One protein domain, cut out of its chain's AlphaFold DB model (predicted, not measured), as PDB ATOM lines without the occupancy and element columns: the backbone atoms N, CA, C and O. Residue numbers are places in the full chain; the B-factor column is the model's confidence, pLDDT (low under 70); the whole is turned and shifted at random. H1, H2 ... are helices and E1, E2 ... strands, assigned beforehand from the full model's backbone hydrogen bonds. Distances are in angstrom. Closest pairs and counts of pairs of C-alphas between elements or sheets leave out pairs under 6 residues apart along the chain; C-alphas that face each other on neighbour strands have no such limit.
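AT A GLANCE: This is residues 80 to 131 of the 133 residues of an uncharacterized protein of Lachnospiraceae bacterium oral taxon 082 str. F0431 (UniProt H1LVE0). One long helix, H1, stands beside a small two-stranded hairpin, E1 and E2, which points away from it. Before H1 the printed part folds back in a loop, residues 80 to 89, on the side of H1 away from the hairpin; after H1 a long link, residues 108 to 118, turns at the helix's end and runs back to the hairpin. The 52 printed residues hold one named helix and then two named strands, with E1 and E2 antiparallel in one sheet and the class mixed, helices and strands. The whole is loose and flat, with a radius of gyration of the C-alphas of 14.1 A and spans of 41 by 32 by 11 A.

HOW THE PARTS SIT: Residues 86 to 91, of which 90 and 91 belong to H1, residues 90 to 107, stand free. In H1 every O i to N i+4 pair is within hydrogen-bond range. A long link of 11 residues joins H1 to E1, residues 119 to 123. A tight link of 2 residues joins E1 to E2, residues 126 to 130, and the two strands form a hairpin. They are antiparallel, with 143 degrees between their N-to-C directions. C-alphas 122 and 127 face each other at 4.7 A. N 121 and O 128 are within hydrogen-bond range at 3.0 A, and so are N 126 and O 123 at 3.0 A. H1 and E2 are apart.

IN THESE COORDINATES: H1 begins at C-alpha 90, (183.245, 155.728, 89.333), and measures 25.8 A to C-alpha 107, (198.271, 141.069, 74.293). E1 measures 12.0 A from C-alpha 119 to C-alpha 123. E2 measures 11.8 A and ends at C-alpha 130, (190.808, 161.944, 73.920).

THE WHOLE: The C-alphas of Asp 86 and Ser 124 are the two farthest apart, at 41.4 A. The printed part has no cut. Its mean pLDDT is 71.6, and residues 80 to 81, 116 and 118 to 131 are under 70.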
ATOM      1  N   ASP A  80     182.688 141.730  84.442       65.50
ATOM      2  CA  ASP A  80     183.345 140.613  85.133       65.50
ATOM      3  C   ASP A  80     184.833 140.500  84.756       65.50
ATOM      4  O   ASP A  80     185.659 140.104  85.573       65.50
ATOM      5  N   LEU A  81     185.220 140.942  83.551       67.88
ATOM      6  CA  LEU A  81     186.624 141.013  83.127       67.88
ATOM      7  C   LEU A  81     187.476 141.928  84.028       67.88
ATOM      8  O   LEU A  81     188.698 141.746  84.146       67.88
ATOM      9  N   LEU A  82     186.847 142.933  84.638       74.31
ATOM     10  CA  LEU A  82     187.508 143.931  85.468       74.31
ATOM     11  C   LEU A  82     187.837 143.390  86.869       74.31
ATOM     12  O   LEU A  82     188.712 143.964  87.515       74.31
ATOM     13  N   ASN A  83     187.222 142.273  87.302       74.00
ATOM     14  CA  ASN A  83     187.358 141.692  88.649       74.00
ATOM     15  C   ASN A  83     187.227 142.756  89.755       74.00
ATOM     16  O   ASN A  83     188.090 142.891  90.625       74.00
ATOM     17  N   LEU A  84     186.174 143.566  89.666       78.12
ATOM     18  CA  LEU A  84     185.935 144.675  90.581       78.12
ATOM     19  C   LEU A  84     185.223 144.211  91.860       78.12
ATOM     20  O   LEU A  84     184.389 143.312  91.789       78.12
ATOM     21  N   PRO A  85     185.524 144.816  93.024       76.44
ATOM     22  CA  PRO A  85     184.749 144.583  94.238       76.44
ATOM     23  C   PRO A  85     183.322 145.151  94.123       76.44
ATOM     24  O   PRO A  85     183.063 146.043  93.319       76.44
ATOM     25  N   ASP A  86     182.405 144.671  94.972       70.69
ATOM     26  CA  ASP A  86     180.973 145.034  94.931       70.69
ATOM     27  C   ASP A  86     180.696 146.535  95.138       70.69
ATOM     28  O   ASP A  86     179.640 147.044  94.765       70.69
ATOM     29  N   ILE A  87     181.641 147.257  95.748       74.06
ATOM     30  CA  ILE A  87     181.554 148.695  95.994       74.06
ATOM     31  C   ILE A  87     182.794 149.348  95.393       74.06
ATOM     32  O   ILE A  87     183.903 149.192  95.906       74.06
ATOM     33  N   VAL A  88     182.598 150.087  94.305       79.12
ATOM     34  CA  VAL A  88     183.662 150.748  93.543       79.12
ATOM     35  C   VAL A  88     183.224 152.160  93.196       79.12
ATOM     36  O   VAL A  88     182.080 152.391  92.809       79.12
ATOM     37  N   SER A  89     184.135 153.121  93.359       85.69
ATOM     38  CA  SER A  89     183.895 154.493  92.921       85.69
ATOM     39  C   SER A  89     183.949 154.579  91.392       85.69
ATOM     40  O   SER A  89     184.667 153.823  90.746       85.69
ATOM     41  N   GLU A  90     183.229 155.525  90.791       78.25
ATOM     42  CA  GLU A  90     183.245 155.728  89.333       78.25
ATOM     43  C   GLU A  90     184.667 155.949  88.791       78.25
ATOM     44  O   GLU A  90     185.041 155.400  87.757       78.25
ATOM     45  N   HIS A  91     185.494 156.668  89.549       81.12
ATOM     46  CA  HIS A  91     186.911 156.878  89.248       81.12
ATOM     47  C   HIS A  91     187.707 155.570  89.187       81.12
ATOM     48  O   HIS A  91     188.546 155.368  88.307       81.12
ATOM     49  N   ASP A  92     187.444 154.655  90.118       81.88
ATOM     50  CA  ASP A  92     188.117 153.358  90.173       81.88
ATOM     51  C   ASP A  92     187.617 152.417  89.067       81.88
ATOM     52  O   ASP A  92     188.417 151.693  88.464       81.88
ATOM     53  N   LEU A  93     186.322 152.482  88.739       84.19
ATOM     54  CA  LEU A  93     185.742 151.790  87.589       84.19
ATOM     55  C   LEU A  93     186.404 152.269  86.292       84.19
ATOM     56  O   LEU A  93     186.917 151.441  85.538       84.19
ATOM     57  N   GLN A  94     186.479 153.582  86.070       84.44
ATOM     58  CA  GLN A  94     187.136 154.161  84.897       84.44
ATOM     59  C   GLN A  94     188.581 153.662  84.778       84.44
ATOM     60  O   GLN A  94     188.969 153.099  83.752       84.44
ATOM     61  N   LYS A  95     189.366 153.774  85.855       84.06
ATOM     62  CA  LYS A  95     190.757 153.295  85.876       84.06
ATOM     63  C   LYS A  95     190.880 151.806  85.576       84.06
ATOM     64  O   LYS A  95     191.843 151.387  84.932       84.06
ATOM     65  N   SER A  96     189.944 150.995  86.061       84.94
ATOM     66  CA  SER A  96     189.968 149.551  85.829       84.94
ATOM     67  C   SER A  96     189.718 149.196  84.363       84.94
ATOM     68  O   SER A  96     190.417 148.332  83.827       84.94
ATOM     69  N   ILE A  97     188.806 149.912  83.700       84.62
ATOM     70  CA  ILE A  97     188.503 149.752  82.276       84.62
ATOM     71  C   ILE A  97     189.730 150.113  81.441       84.62
ATOM     72  O   ILE A  97     190.202 149.283  80.660       84.62
ATOM     73  N   VAL A  98     190.303 151.299  81.666       84.81
ATOM     74  CA  VAL A  98     191.492 151.779  80.940       84.81
ATOM     75  C   VAL A  98     192.654 150.798  81.102       84.81
ATOM     76  O   VAL A  98     193.281 150.382  80.124       84.81
ATOM     77  N   ARG A  99     192.896 150.333  82.334       85.50
ATOM     78  CA  ARG A  99     193.948 149.355  82.625       85.50
ATOM     79  C   ARG A  99     193.738 148.036  81.878       85.50
ATOM     80  O   ARG A  99     194.705 147.467  81.376       85.50
ATOM     81  N   LYS A 100     192.509 147.520  81.820       85.19
ATOM     82  CA  LYS A 100     192.210 146.242  81.153       85.19
ATOM     83  C   LYS A 100     192.296 146.350  79.634       85.19
ATOM     84  O   LYS A 100     192.856 145.451  79.014       85.19
ATOM     85  N   LEU A 101     191.848 147.462  79.055       83.12
ATOM     86  CA  LEU A 101     192.018 147.741  77.626       83.12
ATOM     87  C   LEU A 101     193.492 147.843  77.238       83.12
ATOM     88  O   LEU A 101     193.903 147.243  76.251       83.12
ATOM     89  N   LYS A 102     194.310 148.518  78.049       84.00
ATOM     90  CA  LYS A 102     195.762 148.567  77.849       84.00
ATOM     91  C   LYS A 102     196.387 147.177  77.784       84.00
ATOM     92  O   LYS A 102     197.154 146.901  76.866       84.00
ATOM     93  N   TYR A 103     196.070 146.309  78.746       85.12
ATOM     94  CA  TYR A 103     196.587 144.940  78.741       85.12
ATOM     95  C   TYR A 103     196.122 144.169  77.509       85.12
ATOM     96  O   TYR A 103     196.950 143.558  76.845       85.12
ATOM     97  N   PHE A 104     194.841 144.276  77.160       84.00
ATOM     98  CA  PHE A 104     194.293 143.648  75.966       84.00
ATOM     99  C   PHE A 104     195.035 144.079  74.691       84.00
ATOM    100  O   PHE A 104     195.483 143.230  73.929       84.00
ATOM    101  N   ILE A 105     195.235 145.385  74.483       81.56
ATOM    102  CA  ILE A 105     195.944 145.928  73.310       81.56
ATOM    103  C   ILE A 105     197.379 145.389  73.242       81.56
ATOM    104  O   ILE A 105     197.848 145.023  72.168       81.56
ATOM    105  N   LEU A 106     198.073 145.304  74.380       84.06
ATOM    106  CA  LEU A 106     199.431 144.756  74.437       84.06
ATOM    107  C   LEU A 106     199.464 143.237  74.180       84.06
ATOM    108  O   LEU A 106     200.419 142.742  73.582       84.06
ATOM    109  N   GLU A 107     198.426 142.502  74.583       85.25
ATOM    110  CA  GLU A 107     198.271 141.069  74.293       85.25
ATOM    111  C   GLU A 107     197.958 140.780  72.817       85.25
ATOM    112  O   GLU A 107     198.294 139.700  72.331       85.25
ATOM    113  N   MET A 108     197.391 141.736  72.065       79.00
ATOM    114  CA  MET A 108     197.124 141.567  70.626       79.00
ATOM    115  C   MET A 108     198.400 141.420  69.774       79.00
ATOM    116  O   MET A 108     198.328 140.988  68.622       79.00
ATOM    117  N   GLY A 109     199.577 141.712  70.336       76.75
ATOM    118  CA  GLY A 109     200.875 141.414  69.736       76.75
ATOM    119  C   GLY A 109     201.573 142.623  69.111       76.75
ATOM    120  O   GLY A 109     201.130 143.759  69.214       76.75
ATOM    121  N   LYS A 110     202.707 142.363  68.448       74.69
ATOM    122  CA  LYS A 110     203.701 143.362  67.995       74.69
ATOM    123  C   LYS A 110     203.198 144.465  67.048       74.69
ATOM    124  O   LYS A 110     203.954 145.381  66.745       74.69
ATOM    125  N   GLU A 111     201.982 144.340  66.528       78.12
ATOM    126  CA  GLU A 111     201.364 145.317  65.623       78.12
ATOM    127  C   GLU A 111     200.569 146.394  66.373       78.12
ATOM    128  O   GLU A 111     200.182 147.398  65.780       78.12
ATOM    129  N   PHE A 112     200.369 146.210  67.679       77.56
ATOM    130  CA  PHE A 112     199.663 147.135  68.549       77.56
ATOM    131  C   PHE A 112     200.632 147.728  69.570       77.56
ATOM    132  O   PHE A 112     201.476 147.034  70.142       77.56
ATOM    133  N   ALA A 113     200.523 149.035  69.794       73.31
ATOM    134  CA  ALA A 113     201.356 149.751  70.745       73.31
ATOM    135  C   ALA A 113     200.487 150.688  71.571       73.31
ATOM    136  O   ALA A 113     199.742 151.500  71.036       73.31
ATOM    137  N   PHE A 114     200.619 150.592  72.889       76.88
ATOM    138  CA  PHE A 114     199.958 151.504  73.803       76.88
ATOM    139  C   PHE A 114     200.796 152.776  73.984       76.88
ATOM    140  O   PHE A 114     201.897 152.712  74.532       76.88
ATOM    141  N   ILE A 115     200.288 153.925  73.526       73.62
ATOM    142  CA  ILE A 115     201.054 155.187  73.456       73.62
ATOM    143  C   ILE A 115     200.879 156.052  74.723       73.62
ATOM    144  O   ILE A 115     201.771 156.824  75.080       73.62
ATOM    145  N   GLY A 116     199.767 155.911  75.448       67.38
ATOM    146  CA  GLY A 116     199.548 156.542  76.755       67.38
ATOM    147  C   GLY A 116     198.077 156.858  77.038       67.38
ATOM    148  O   GLY A 116     197.205 156.580  76.225       67.38
ATOM    149  N   GLU A 117     197.816 157.426  78.213       70.88
ATOM    150  CA  GLU A 117     196.476 157.665  78.773       70.88
ATOM    151  C   GLU A 117     196.261 159.176  78.961       70.88
ATOM    152  O   GLU A 117     197.228 159.908  79.164       70.88
ATOM    153  N   GLU A 118     195.006 159.641  78.903       65.00
ATOM    154  CA  GLU A 118     194.612 161.032  79.211       65.00
ATOM    155  C   GLU A 118     195.343 162.126  78.401       65.00
ATOM    156  O   GLU A 118     195.743 163.173  78.924       65.00
ATOM    157  N   TYR A 119     195.491 161.933  77.085       61.72
ATOM    158  CA  TYR A 119     196.069 162.970  76.233       61.72
ATOM    159  C   TYR A 119     195.113 164.155  76.069       61.72
ATOM    160  O   TYR A 119     193.976 164.036  75.605       61.72
ATOM    161  N   ARG A 120     195.617 165.345  76.410       56.78
ATOM    162  CA  ARG A 120     194.958 166.611  76.086       56.78
ATOM    163  C   ARG A 120     195.091 166.851  74.590       56.78
ATOM    164  O   ARG A 120     196.170 167.198  74.115       56.78
ATOM    165  N   VAL A 121     193.999 166.677  73.856       56.62
ATOM    166  CA  VAL A 121     193.956 166.965  72.424       56.62
ATOM    167  C   VAL A 121     193.279 168.314  72.231       56.62
ATOM    168  O   VAL A 121     192.126 168.532  72.607       56.62
ATOM    169  N   GLN A 122     194.025 169.254  71.661       46.78
ATOM    170  CA  GLN A 122     193.518 170.585  71.367       46.78
ATOM    171  C   GLN A 122     192.878 170.573  69.977       46.78
ATOM    172  O   GLN A 122     193.578 170.575  68.964       46.78
ATOM    173  N   VAL A 123     191.545 170.551  69.920       49.00
ATOM    174  CA  VAL A 123     190.807 170.612  68.653       49.00
ATOM    175  C   VAL A 123     190.356 172.052  68.436       49.00
ATOM    176  O   VAL A 123     189.317 172.467  68.945       49.00
ATOM    177  N   SER A 124     191.156 172.811  67.680       55.06
ATOM    178  CA  SER A 124     190.895 174.187  67.216       55.06
ATOM    179  C   SER A 124     190.627 175.226  68.331       55.06
ATOM    180  O   SER A 124     191.500 176.047  68.602       55.06
ATOM    181  N   THR A 125     189.496 175.144  69.045       49.84
ATOM    182  CA  THR A 125     189.100 176.058  70.143       49.84
ATOM    183  C   THR A 125     188.556 175.336  71.394       49.84
ATOM    184  O   THR A 125     188.343 175.981  72.417       49.84
ATOM    185  N   ILE A 126     188.359 174.009  71.382       46.94
ATOM    186  CA  ILE A 126     187.882 173.248  72.555       46.94
ATOM    187  C   ILE A 126     188.947 172.221  72.948       46.94
ATOM    188  O   ILE A 126     189.403 171.425  72.126       46.94
ATOM    189  N   ILE A 127     189.369 172.259  74.212       43.00
ATOM    190  CA  ILE A 127     190.293 171.271  74.775       43.00
ATOM    191  C   ILE A 127     189.455 170.072  75.217       43.00
ATOM    192  O   ILE A 127     188.700 170.171  76.182       43.00
ATOM    193  N   GLY A 128     189.575 168.959  74.496       55.66
ATOM    194  CA  GLY A 128     188.976 167.677  74.859       55.66
ATOM    195  C   GLY A 128     190.047 166.696  75.332       55.66
ATOM    196  O   GLY A 128     191.170 166.695  74.824       55.66
ATOM    197  N   LEU A 129     189.712 165.858  76.311       45.44
ATOM    198  CA  LEU A 129     190.504 164.664  76.607       45.44
ATOM    199  C   LEU A 129     190.088 163.583  75.608       45.44
ATOM    200  O   LEU A 129     188.901 163.280  75.497       45.44
ATOM    201  N   VAL A 130     191.049 163.045  74.858       48.97
ATOM    202  CA  VAL A 130     190.808 161.944  73.920       48.97
ATOM    203  C   VAL A 130     191.713 160.788  74.308       48.97
ATOM    204  O   VAL A 130     192.923 160.955  74.460       48.97
ATOM    205  N   GLU A 131     191.120 159.611  74.455       43.59
ATOM    206  CA  GLU A 131     191.860 158.364  74.600       43.59
ATOM    207  C   GLU A 131     192.305 157.900  73.207       43.59
ATOM    208  O   GLU A 131     191.480 157.689  72.316       43.59
TER     209      GLU A 131